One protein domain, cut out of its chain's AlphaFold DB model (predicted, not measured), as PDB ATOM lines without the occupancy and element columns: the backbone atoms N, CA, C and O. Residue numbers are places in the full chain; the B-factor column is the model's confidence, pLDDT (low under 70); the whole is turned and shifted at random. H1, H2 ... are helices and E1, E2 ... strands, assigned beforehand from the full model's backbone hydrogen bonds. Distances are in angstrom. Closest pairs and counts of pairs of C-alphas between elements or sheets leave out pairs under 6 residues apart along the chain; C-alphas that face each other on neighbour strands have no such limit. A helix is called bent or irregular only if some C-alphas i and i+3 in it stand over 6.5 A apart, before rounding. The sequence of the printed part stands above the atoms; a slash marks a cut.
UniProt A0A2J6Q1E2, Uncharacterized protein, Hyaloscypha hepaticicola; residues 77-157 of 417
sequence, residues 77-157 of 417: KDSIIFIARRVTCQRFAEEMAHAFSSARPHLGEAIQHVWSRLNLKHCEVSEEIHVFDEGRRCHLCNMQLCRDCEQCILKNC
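AT A GLANCE: This is residues 77 to 157 of the 417 residues of an uncharacterized protein of Hyaloscypha hepaticicola (UniProt A0A2J6Q1E2). Picture two lobes end to end: a small, sharply bent three-stranded sheet at one end and three short helices at the other, where H2 and H3 cross and the short H1 comes near the last residues of H3. H3 leads straight into the sheet, and residues 98 to 104 stick out from the helical lobe. The printed part has 81 residues, with three named helices and then three named strands, in the order H1 H2 H3 E1 E2 E3. The sheet runs E1 E2 E3, all antiparallel, and the class is mixed, helices and strands. The whole is compact, with a radius of gyration of the C-alphas of 13.2 A, but elongated in outline, with spans of 40 by 24 by 22 A.

HOW THE PARTS SIT: Begin with E2, residues 128 to 137, the inner strand, which bends by 93 degrees at residue 134. E1, residues 120 to 123, and E3, residues 144 to 146, are the edge strands, and the three form a meander, each strand the antiparallel neighbour of the one before. The pairing is staggered: E2 pairs with E1 over residues 128 to 131 and with E3 over residues 132 to 137. In the hairpin E1 and E2, look for N 123 and O 128, 2.8 A apart and within hydrogen-bond range; in the hairpin E2 and E3, for N 145 and O 136 at 2.9 A. H3, residues 107 to 118, only grazes the sheet, with its residues 116 to 118. H2, residues 89 to 99, touches H3 at a steep tilt of 53 degrees, opposite ways; their closest C-alphas, of Ala 93 and Ile 111, are 6.2 A apart. H1, residues 77 to 84, only just touches H3, with 3 pairs of C-alphas within 8 A, the closest being those of Ile 81 and Leu 118 at 7.1 A; H3 does so with residues 115 to 118 alone. H1 and H3 are about perpendicular, at 89 degrees. H1 and H2 are close but not clearly touching, and H1 is apart from E1, E2 and E3. In H1, H2 and H3 every O i to N i+4 pair is within hydrogen-bond range.

IN THESE COORDINATES: Find C-alpha 128 at (115.915, 162.953, 152.401); from there E2 runs 20.2 A to C-alpha 137. H3 starts at C-alpha 107, (126.671, 141.736, 133.966), and spans 15.9 A; H2 spans 15.1 A and H1 10.5 A. E3 ends at C-alpha 146, (125.481, 157.534, 154.856).

THE WHOLE: The two C-alphas farthest apart, of Ser 102 and Ser 126, are 41.2 A apart. The printed part has no cut and no long link. Its mean pLDDT is 73.6, with residues 101 to 106, 118 to 126, 149 and 152 to 157 under 70.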
ATOM      1  N   LYS A  77     115.126 140.043 145.318       74.44
ATOM      2  CA  LYS A  77     115.202 141.500 145.517       74.44
ATOM      3  C   LYS A  77     115.785 141.838 146.888       74.44
ATOM      4  O   LYS A  77     116.844 142.466 146.963       74.44
ATOM      5  N   ASP A  78     115.167 141.353 147.965       75.81
ATOM      6  CA  ASP A  78     115.631 141.591 149.337       75.81
ATOM      7  C   ASP A  78     117.004 140.973 149.606       75.81
ATOM      8  O   ASP A  78     117.855 141.599 150.238       75.81
ATOM      9  N   SER A  79     117.274 139.786 149.062       78.88
ATOM     10  CA  SER A  79     118.583 139.132 149.155       78.88
ATOM     11  C   SER A  79     119.687 139.972 148.496       78.88
ATOM     12  O   SER A  79     120.749 140.187 149.090       78.88
ATOM     13  N   ILE A  80     119.428 140.515 147.301       78.44
ATOM     14  CA  ILE A  80     120.329 141.427 146.580       78.44
ATOM     15  C   ILE A  80     120.530 142.728 147.374       78.44
ATOM     16  O   ILE A  80     121.671 143.140 147.605       78.44
ATOM     17  N   ILE A  81     119.445 143.346 147.853       74.88
ATOM     18  CA  ILE A  81     119.462 144.566 148.675       74.88
ATOM     19  C   ILE A  81     120.268 144.351 149.969       74.88
ATOM     20  O   ILE A  81     121.062 145.209 150.364       74.88
ATOM     21  N   PHE A  82     120.086 143.209 150.633       77.25
ATOM     22  CA  PHE A  82     120.748 142.847 151.884       77.25
ATOM     23  C   PHE A  82     122.253 142.634 151.707       77.25
ATOM     24  O   PHE A  82     123.029 143.118 152.534       77.25
ATOM     25  N   ILE A  83     122.675 141.961 150.629       78.75
ATOM     26  CA  ILE A  83     124.096 141.836 150.275       78.75
ATOM     27  C   ILE A  83     124.665 143.228 149.980       78.75
ATOM     28  O   ILE A  83     125.679 143.600 150.570       78.75
ATOM     29  N   ALA A  84     123.990 144.028 149.146       77.94
ATOM     30  CA  ALA A  84     124.484 145.335 148.721       77.94
ATOM     31  C   ALA A  84     124.798 146.271 149.902       77.94
ATOM     32  O   ALA A  84     125.900 146.807 149.980       77.94
ATOM     33  N   ARG A  85     123.888 146.374 150.887       73.25
ATOM     34  CA  ARG A  85     124.062 147.184 152.119       73.25
ATOM     35  C   ARG A  85     125.305 146.813 152.956       73.25
ATOM     36  O   ARG A  85     125.661 147.557 153.873       73.25
ATOM     37  N   ARG A  86     125.925 145.651 152.709       75.62
ATOM     38  CA  ARG A  86     127.017 145.071 153.514       75.62
ATOM     39  C   ARG A  86     128.394 145.186 152.860       75.62
ATOM     40  O   ARG A  86     129.392 145.272 153.575       75.62
ATOM     41  N   VAL A  87     128.477 145.202 151.532       78.88
ATOM     42  CA  VAL A  87     129.738 145.108 150.764       78.88
ATOM     43  C   VAL A  87     130.104 146.449 150.093       78.88
ATOM     44  O   VAL A  87     129.564 147.482 150.480       78.88
ATOM     45  N   THR A  88     131.116 146.492 149.220       81.44
ATOM     46  CA  THR A  88     131.443 147.643 148.333       81.44
ATOM     47  C   THR A  88     130.918 147.366 146.920       81.44
ATOM     48  O   THR A  88     130.583 146.220 146.646       81.44
ATOM     49  N   CYS A  89     130.921 148.333 145.993       81.81
ATOM     50  CA  CYS A  89     130.533 148.094 144.594       81.81
ATOM     51  C   CYS A  89     131.346 146.959 143.975       81.81
ATOM     52  O   CYS A  89     130.790 146.058 143.354       81.81
ATOM     53  N   GLN A  90     132.668 146.985 144.180       81.44
ATOM     54  CA  GLN A  90     133.570 145.947 143.686       81.44
ATOM     55  C   GLN A  90     133.187 144.579 144.256       81.44
ATOM     56  O   GLN A  90     133.016 143.629 143.503       81.44
ATOM     57  N   ARG A  91     132.999 144.474 145.577       81.25
ATOM     58  CA  ARG A  91     132.699 143.183 146.198       81.25
ATOM     59  C   ARG A  91     131.268 142.715 145.927       81.25
ATOM     60  O   ARG A  91     131.041 141.525 145.784       81.25
ATOM     61  N   PHE A  92     130.308 143.624 145.770       84.62
ATOM     62  CA  PHE A  92     128.984 143.306 145.233       84.62
ATOM     63  C   PHE A  92     129.105 142.715 143.827       84.62
ATOM     64  O   PHE A  92     128.475 141.703 143.537       84.62
ATOM     65  N   ALA A  93     129.970 143.292 142.988       83.25
ATOM     66  CA  ALA A  93     130.233 142.770 141.657       83.25
ATOM     67  C   ALA A  93     130.921 141.400 141.671       83.25
ATOM     68  O   ALA A  93     130.547 140.544 140.880       83.25
ATOM     69  N   GLU A  94     131.860 141.157 142.587       82.81
ATOM     70  CA  GLU A  94     132.511 139.853 142.780       82.81
ATOM     71  C   GLU A  94     131.509 138.773 143.232       82.81
ATOM     72  O   GLU A  94     131.425 137.712 142.613       82.81
ATOM     73  N   GLU A  95     130.697 139.049 144.259       83.19
ATOM     74  CA  GLU A  95     129.690 138.108 144.780       83.19
ATOM     75  C   GLU A  95     128.595 137.825 143.726       83.19
ATOM     76  O   GLU A  95     128.191 136.674 143.538       83.19
ATOM     77  N   MET A  96     128.158 138.844 142.970       83.69
ATOM     78  CA  MET A  96     127.187 138.676 141.880       83.69
ATOM     79  C   MET A  96     127.790 137.974 140.658       83.69
ATOM     80  O   MET A  96     127.142 137.093 140.101       83.69
ATOM     81  N   ALA A  97     129.032 138.270 140.265       81.88
ATOM     82  CA  ALA A  97     129.719 137.545 139.194       81.88
ATOM     83  C   ALA A  97     129.963 136.073 139.559       81.88
ATOM     84  O   ALA A  97     129.867 135.207 138.694       81.88
ATOM     85  N   HIS A  98     130.207 135.756 140.833       80.62
ATOM     86  CA  HIS A  98     130.284 134.376 141.306       80.62
ATOM     87  C   HIS A  98     128.909 133.683 141.263       80.62
ATOM     88  O   HIS A  98     128.766 132.609 140.667       80.62
ATOM     89  N   ALA A  99     127.871 134.310 141.828       80.25
ATOM     90  CA  ALA A  99     126.514 133.760 141.859       80.25
ATOM     91  C   ALA A  99     125.901 133.591 140.454       80.25
ATOM     92  O   ALA A  99     125.177 132.622 140.201       80.25
ATOM     93  N   PHE A 100     126.177 134.522 139.540       79.94
ATOM     94  CA  PHE A 100     125.726 134.549 138.146       79.94
ATOM     95  C   PHE A 100     126.884 134.249 137.176       79.94
ATOM     96  O   PHE A 100     126.950 134.805 136.086       79.94
ATOM     97  N   SER A 101     127.775 133.321 137.535       67.88
ATOM     98  CA  SER A 101     128.988 132.953 136.773       67.88
ATOM     99  C   SER A 101     128.755 132.354 135.373       67.88
ATOM    100  O   SER A 101     129.709 132.128 134.633       67.88
ATOM    101  N   SER A 102     127.497 132.131 134.979       67.12
ATOM    102  CA  SER A 102     127.089 131.783 133.609       67.12
ATOM    103  C   SER A 102     126.482 132.954 132.816       67.12
ATOM    104  O   SER A 102     126.040 132.745 131.688       67.12
ATOM    105  N   ALA A 103     126.381 134.152 133.399       55.94
ATOM    106  CA  ALA A 103     125.767 135.321 132.773       55.94
ATOM    107  C   ALA A 103     126.756 136.109 131.891       55.94
ATOM    108  O   ALA A 103     127.973 135.938 131.948       55.94
ATOM    109  N   ARG A 104     126.197 136.952 131.017       59.53
ATOM    110  CA  ARG A 104     126.898 137.618 129.904       59.53
ATOM    111  C   ARG A 104     127.903 138.690 130.370       59.53
ATOM    112  O   ARG A 104     127.729 139.238 131.454       59.53
ATOM    113  N   PRO A 105     128.876 139.096 129.523       63.00
ATOM    114  CA  PRO A 105     129.816 140.193 129.820       63.00
ATOM    115  C   PRO A 105     129.168 141.520 130.270       63.00
ATOM    116  O   PRO A 105     129.786 142.264 131.025       63.00
ATOM    117  N   HIS A 106     127.915 141.790 129.888       67.75
ATOM    118  CA  HIS A 106     127.138 142.961 130.334       67.75
ATOM    119  C   HIS A 106     126.754 142.951 131.823       67.75
ATOM    120  O   HIS A 106     126.245 143.948 132.333       67.75
ATOM    121  N   LEU A 107     126.994 141.847 132.544       73.12
ATOM    122  CA  LEU A 107     126.671 141.736 133.966       73.12
ATOM    123  C   LEU A 107     127.338 142.855 134.789       73.12
ATOM    124  O   LEU A 107     126.717 143.362 135.714       73.12
ATOM    125  N   GLY A 108     128.549 143.296 134.428       73.31
ATOM    126  CA  GLY A 108     129.223 144.416 135.101       73.31
ATOM    127  C   GLY A 108     128.468 145.747 134.984       73.31
ATOM    128  O   GLY A 108     128.305 146.447 135.980       73.31
ATOM    129  N   GLU A 109     127.944 146.062 133.796       75.38
ATOM    130  CA  GLU A 109     127.158 147.278 133.536       75.38
ATOM    131  C   GLU A 109     125.825 147.234 134.301       75.38
ATOM    132  O   GLU A 109     125.461 148.192 134.986       75.38
ATOM    133  N   ALA A 110     125.139 146.085 134.265       76.56
ATOM    134  CA  ALA A 110     123.899 145.857 135.005       76.56
ATOM    135  C   ALA A 110     124.106 145.945 136.528       76.56
ATOM    136  O   ALA A 110     123.344 146.621 137.216       76.56
ATOM    137  N   ILE A 111     125.172 145.328 137.055       78.38
ATOM    138  CA  ILE A 111     125.558 145.422 138.469       78.38
ATOM    139  C   ILE A 111     125.822 146.875 138.859       78.38
ATOM    140  O   ILE A 111     125.327 147.314 139.893       78.38
ATOM    141  N   GLN A 112     126.576 147.632 138.059       78.00
ATOM    142  CA  GLN A 112     126.914 149.019 138.380       78.00
ATOM    143  C   GLN A 112     125.681 149.937 138.315       78.00
ATOM    144  O   GLN A 112     125.538 150.834 139.151       78.00
ATOM    145  N   HIS A 113     124.737 149.664 137.406       77.88
ATOM    146  CA  HIS A 113     123.432 150.327 137.365       77.88
ATOM    147  C   HIS A 113     122.596 150.013 138.620       77.88
ATOM    148  O   HIS A 113     122.234 150.935 139.354       77.88
ATOM    149  N   VAL A 114     122.369 148.729 138.931       78.75
ATOM    150  CA  VAL A 114     121.663 148.273 140.148       78.75
ATOM    151  C   VAL A 114     122.302 148.864 141.404       78.75
ATOM    152  O   VAL A 114     121.609 149.421 142.252       78.75
ATOM    153  N   TRP A 115     123.630 148.825 141.501       80.75
ATOM    154  CA  TRP A 115     124.380 149.380 142.619       80.75
ATOM    155  C   TRP A 115     124.198 150.893 142.759       80.75
ATOM    156  O   TRP A 115     123.947 151.367 143.863       80.75
ATOM    157  N   SER A 116     124.242 151.664 141.666       77.44
ATOM    158  CA  SER A 116     124.008 153.115 141.729       77.44
ATOM    159  C   SER A 116     122.599 153.473 142.223       77.44
ATOM    160  O   SER A 116     122.443 154.444 142.963       77.44
ATOM    161  N   ARG A 117     121.591 152.645 141.902       70.94
ATOM    162  CA  ARG A 117     120.218 152.764 142.422       70.94
ATOM    163  C   ARG A 117     120.137 152.349 143.897       70.94
ATOM    164  O   ARG A 117     119.486 153.029 144.678       70.94
ATOM    165  N   LEU A 118     120.851 151.296 144.310       69.94
ATOM    166  CA  LEU A 118     120.913 150.838 145.706       69.94
ATOM    167  C   LEU A 118     121.751 151.744 146.624       69.94
ATOM    168  O   LEU A 118     121.497 151.778 147.828       69.94
ATOM    169  N   ASN A 119     122.717 152.495 146.096       69.38
ATOM    170  CA  ASN A 119     123.479 153.507 146.838       69.38
ATOM    171  C   ASN A 119     122.685 154.803 147.093       69.38
ATOM    172  O   ASN A 119     123.206 155.696 147.759       69.38
ATOM    173  N   LEU A 120     121.436 154.892 146.624       64.81
ATOM    174  CA  LEU A 120     120.459 155.906 147.013       64.81
ATOM    175  C   LEU A 120     119.428 155.266 147.950       64.81
ATOM    176  O   LEU A 120     118.745 154.324 147.556       64.81
ATOM    177  N   LYS A 121     119.284 155.765 149.182       68.50
ATOM    178  CA  LYS A 121     118.151 155.390 150.054       68.50
ATOM    179  C   LYS A 121     117.667 156.579 150.866       68.50
ATOM    180  O   LYS A 121     118.447 157.458 151.222       68.50
ATOM    181  N   HIS A 122     116.383 156.551 151.196       62.94
ATOM    182  CA  HIS A 122     115.788 157.452 152.172       62.94
ATOM    183  C   HIS A 122     116.487 157.309 153.533       62.94
ATOM    184  O   HIS A 122     116.602 156.203 154.068       62.94
ATOM    185  N   CYS A 123     116.967 158.418 154.086       67.31
ATOM    186  CA  CYS A 123     117.537 158.485 155.418       67.31
ATOM    187  C   CYS A 123     116.472 159.008 156.385       67.31
ATOM    188  O   CYS A 123     116.201 160.202 156.445       67.31
ATOM    189  N   GLU A 124     115.912 158.123 157.208       61.59
ATOM    190  CA  GLU A 124     114.879 158.434 158.217       61.59
ATOM    191  C   GLU A 124     115.345 159.375 159.362       61.59
ATOM    192  O   GLU A 124     114.717 159.426 160.414       61.59
ATOM    193  N   VAL A 125     116.493 160.043 159.214       63.47
ATOM    194  CA  VAL A 125     117.034 161.042 160.156       63.47
ATOM    195  C   VAL A 125     117.018 162.451 159.544       63.47
ATOM    196  O   VAL A 125     116.976 163.428 160.286       63.47
ATOM    197  N   SER A 126     117.044 162.560 158.212       67.62
ATOM    198  CA  SER A 126     116.890 163.814 157.460       67.62
ATOM    199  C   SER A 126     115.574 163.908 156.689       67.62
ATOM    200  O   SER A 126     115.224 164.997 156.254       67.62
ATOM    201  N   GLU A 127     114.883 162.779 156.493       72.56
ATOM    202  CA  GLU A 127     113.730 162.632 155.587       72.56
ATOM    203  C   GLU A 127     114.092 162.877 154.100       72.56
ATOM    204  O   GLU A 127     113.232 163.093 153.246       72.56
ATOM    205  N   GLU A 128     115.385 162.776 153.759       75.38
ATOM    206  CA  GLU A 128     115.915 162.953 152.401       75.38
ATOM    207  C   GLU A 128     116.534 161.664 151.826       75.38
ATOM    208  O   GLU A 128     116.959 160.757 152.545       75.38
ATOM    209  N   ILE A 129     116.620 161.574 150.493       70.88
ATOM    210  CA  ILE A 129     117.321 160.479 149.801       70.88
ATOM    211  C   ILE A 129     118.816 160.801 149.754       70.88
ATOM    212  O   ILE A 129     119.252 161.642 148.969       70.88
ATOM    213  N   HIS A 130     119.594 160.098 150.571       73.06
ATOM    214  CA  HIS A 130     121.036 160.283 150.699       73.06
ATOM    215  C   HIS A 130     121.841 159.282 149.860       73.06
ATOM    216  O   HIS A 130     121.355 158.205 149.493       73.06
ATOM    217  N   VAL A 131     123.108 159.629 149.607       72.44
ATOM    218  CA  VAL A 131     124.095 158.746 148.963       72.44
ATOM    219  C   VAL A 131     124.897 158.010 150.040       72.44
ATOM    220  O   VAL A 131     125.259 158.597 151.058       72.44
ATOM    221  N   PHE A 132     125.235 156.736 149.831       72.12
ATOM    222  CA  PHE A 132     126.162 156.010 150.717       72.12
ATOM    223  C   PHE A 132     127.613 156.147 150.245       72.12
ATOM    224  O   PHE A 132     127.905 156.021 149.057       72.12
ATOM    225  N   ASP A 133     128.529 156.418 151.178       74.12
ATOM    226  CA  ASP A 133     129.963 156.535 150.891       74.12
ATOM    227  C   ASP A 133     130.624 155.157 151.047       74.12
ATOM    228  O   ASP A 133     130.688 154.589 152.137       74.12
ATOM    229  N   GLU A 134     131.109 154.594 149.940       72.00
ATOM    230  CA  GLU A 134     131.720 153.260 149.917       72.00
ATOM    231  C   GLU A 134     133.057 153.170 150.656       72.00
ATOM    232  O   GLU A 134     133.416 152.092 151.140       72.00
ATOM    233  N   GLY A 135     133.784 154.289 150.751       76.25
ATOM    234  CA  GLY A 135     135.039 154.380 151.489       76.25
ATOM    235  C   GLY A 135     134.830 154.505 152.999       76.25
ATOM    236  O   GLY A 135     135.756 154.252 153.770       76.25
ATOM    237  N   ARG A 136     133.618 154.862 153.443       78.75
ATOM    238  CA  ARG A 136     133.291 155.075 154.855       78.75
ATOM    239  C   ARG A 136     132.448 153.938 155.417       78.75
ATOM    240  O   ARG A 136     131.288 153.747 155.060       78.75
ATOM    241  N   ARG A 137     133.017 153.219 156.384       80.50
ATOM    242  CA  ARG A 137     132.329 152.161 157.132       80.50
ATOM    243  C   ARG A 137     132.247 152.493 158.608       80.50
ATOM    244  O   ARG A 137     133.177 153.045 159.190       80.50
ATOM    245  N   CYS A 138     131.138 152.115 159.232       80.12
ATOM    246  CA  CYS A 138     131.008 152.198 160.679       80.12
ATOM    247  C   CYS A 138     131.973 151.211 161.341       80.12
ATOM    248  O   CYS A 138     131.914 150.014 161.064       80.12
ATOM    249  N   HIS A 139     132.786 151.672 162.288       77.50
ATOM    250  CA  HIS A 139     133.721 150.814 163.023       77.50
ATOM    251  C   HIS A 139     133.041 149.772 163.941       77.50
ATOM    252  O   HIS A 139     133.728 148.897 164.462       77.50
ATOM    253  N   LEU A 140     131.716 149.849 164.142       74.25
ATOM    254  CA  LEU A 140     130.925 148.866 164.895       74.25
ATOM    255  C   LEU A 140     130.244 147.836 163.976       74.25
ATOM    256  O   LEU A 140     130.528 146.646 164.070       74.25
ATOM    257  N   CYS A 141     129.359 148.278 163.070       75.38
ATOM    258  CA  CYS A 141     128.603 147.372 162.191       75.38
ATOM    259  C   CYS A 141     129.391 146.907 160.946       75.38
ATOM    260  O   CYS A 141     128.937 145.999 160.257       75.38
ATOM    261  N   ASN A 142     130.520 147.548 160.612       72.06
ATOM    262  CA  ASN A 142     131.244 147.444 159.330       72.06
ATOM    263  C   ASN A 142     130.387 147.705 158.066       72.06
ATOM    264  O   ASN A 142     130.826 147.438 156.948       72.06
ATOM    265  N   MET A 143     129.172 148.240 158.222       77.44
ATOM    266  CA  MET A 143     128.290 148.633 157.116       77.44
ATOM    267  C   MET A 143     128.715 149.984 156.544       77.44
ATOM    268  O   MET A 143     129.373 150.770 157.236       77.44
ATOM    269  N   GLN A 144     128.279 150.269 155.316       74.00
ATOM    270  CA  GLN A 144     128.405 151.591 154.701       74.00
ATOM    271  C   GLN A 144     127.803 152.675 155.610       74.00
ATOM    272  O   GLN A 144     126.743 152.481 156.220       74.00
ATOM    273  N   LEU A 145     128.478 153.822 155.678       78.75
ATOM    274  CA  LEU A 145     127.928 155.037 156.262       78.75
ATOM    275  C   LEU A 145     127.176 155.832 155.198       78.75
ATOM    276  O   LEU A 145     127.577 155.909 154.034       78.75
ATOM    277  N   CYS A 146     126.086 156.460 155.622       78.19
ATOM    278  CA  CYS A 146     125.481 157.534 154.856       78.19
ATOM    279  C   CYS A 146     126.506 158.664 154.667       78.19
ATOM    280  O   CYS A 146     127.132 159.076 155.643       78.19
ATOM    281  N   ARG A 147     126.662 159.190 153.448       75.44
ATOM    282  CA  ARG A 147     127.618 160.270 153.159       75.44
ATOM    283  C   ARG A 147     127.284 161.551 153.918       75.44
ATOM    284  O   ARG A 147     128.183 162.206 154.431       75.44
ATOM    285  N   ASP A 148     125.995 161.870 153.987       74.19
ATOM    286  CA  ASP A 148     125.522 163.197 154.384       74.19
ATOM    287  C   ASP A 148     125.230 163.316 155.896       74.19
ATOM    288  O   ASP A 148     125.357 164.398 156.462       74.19
ATOM    289  N   CYS A 149     124.911 162.206 156.584       69.38
ATOM    290  CA  CYS A 149     124.707 162.173 158.045       69.38
ATOM    291  C   CYS A 149     125.708 161.296 158.829       69.38
ATOM    292  O   CYS A 149     125.615 161.211 160.051       69.38
ATOM    293  N   GLU A 150     126.645 160.624 158.149       76.31
ATOM    294  CA  GLU A 150     127.692 159.750 158.717       76.31
ATOM    295  C   GLU A 150     127.205 158.560 159.590       76.31
ATOM    296  O   GLU A 150     128.002 157.933 160.289       76.31
ATOM    297  N   GLN A 151     125.919 158.178 159.538       71.88
ATOM    298  CA  GLN A 151     125.354 157.083 160.357       71.88
ATOM    299  C   GLN A 151     125.366 155.698 159.672       71.88
ATOM    300  O   GLN A 151     125.315 155.590 158.445       71.88
ATOM    301  N   CYS A 152     125.405 154.619 160.475       68.94
ATOM    302  CA  CYS A 152     125.298 153.226 160.003       68.94
ATOM    303  C   CYS A 152     123.896 152.959 159.429       68.94
ATOM    304  O   CYS A 152     122.900 153.092 160.139       68.94
ATOM    305  N   ILE A 153     123.831 152.484 158.181       64.00
ATOM    306  CA  ILE A 153     122.597 152.243 157.402       64.00
ATOM    307  C   ILE A 153     121.560 151.295 158.048       64.00
ATOM    308  O   ILE A 153     120.441 151.178 157.560       64.00
ATOM    309  N   LEU A 154     121.920 150.593 159.129       61.38
ATOM    310  CA  LEU A 154     121.050 149.658 159.851       61.38
ATOM    311  C   LEU A 154     120.541 150.192 161.206       61.38
ATOM    312  O   LEU A 154     119.982 149.405 161.965       61.38
ATOM    313  N   LYS A 155     120.745 151.487 161.519       59.62
ATOM    314  CA  LYS A 155     120.359 152.225 162.753       59.62
ATOM    315  C   LYS A 155     120.912 151.695 164.089       59.62
ATOM    316  O   LYS A 155     121.435 152.468 164.883       59.62
ATOM    317  N   ASN A 156     120.884 150.386 164.321       54.88
ATOM    318  CA  ASN A 156     121.203 149.700 165.581       54.88
ATOM    319  C   ASN A 156     122.696 149.706 165.974       54.88
ATOM    320  O   ASN A 156     123.092 149.027 166.917       54.88
ATOM    321  N   CYS A 157     123.531 150.477 165.277       53.25
ATOM    322  CA  CYS A 157     124.816 150.936 165.799       53.25
ATOM    323  C   CYS A 157     124.696 152.392 166.238       53.25
ATOM    324  O   CYS A 157     125.397 153.275 165.743       53.25
TER     325      CYS A 157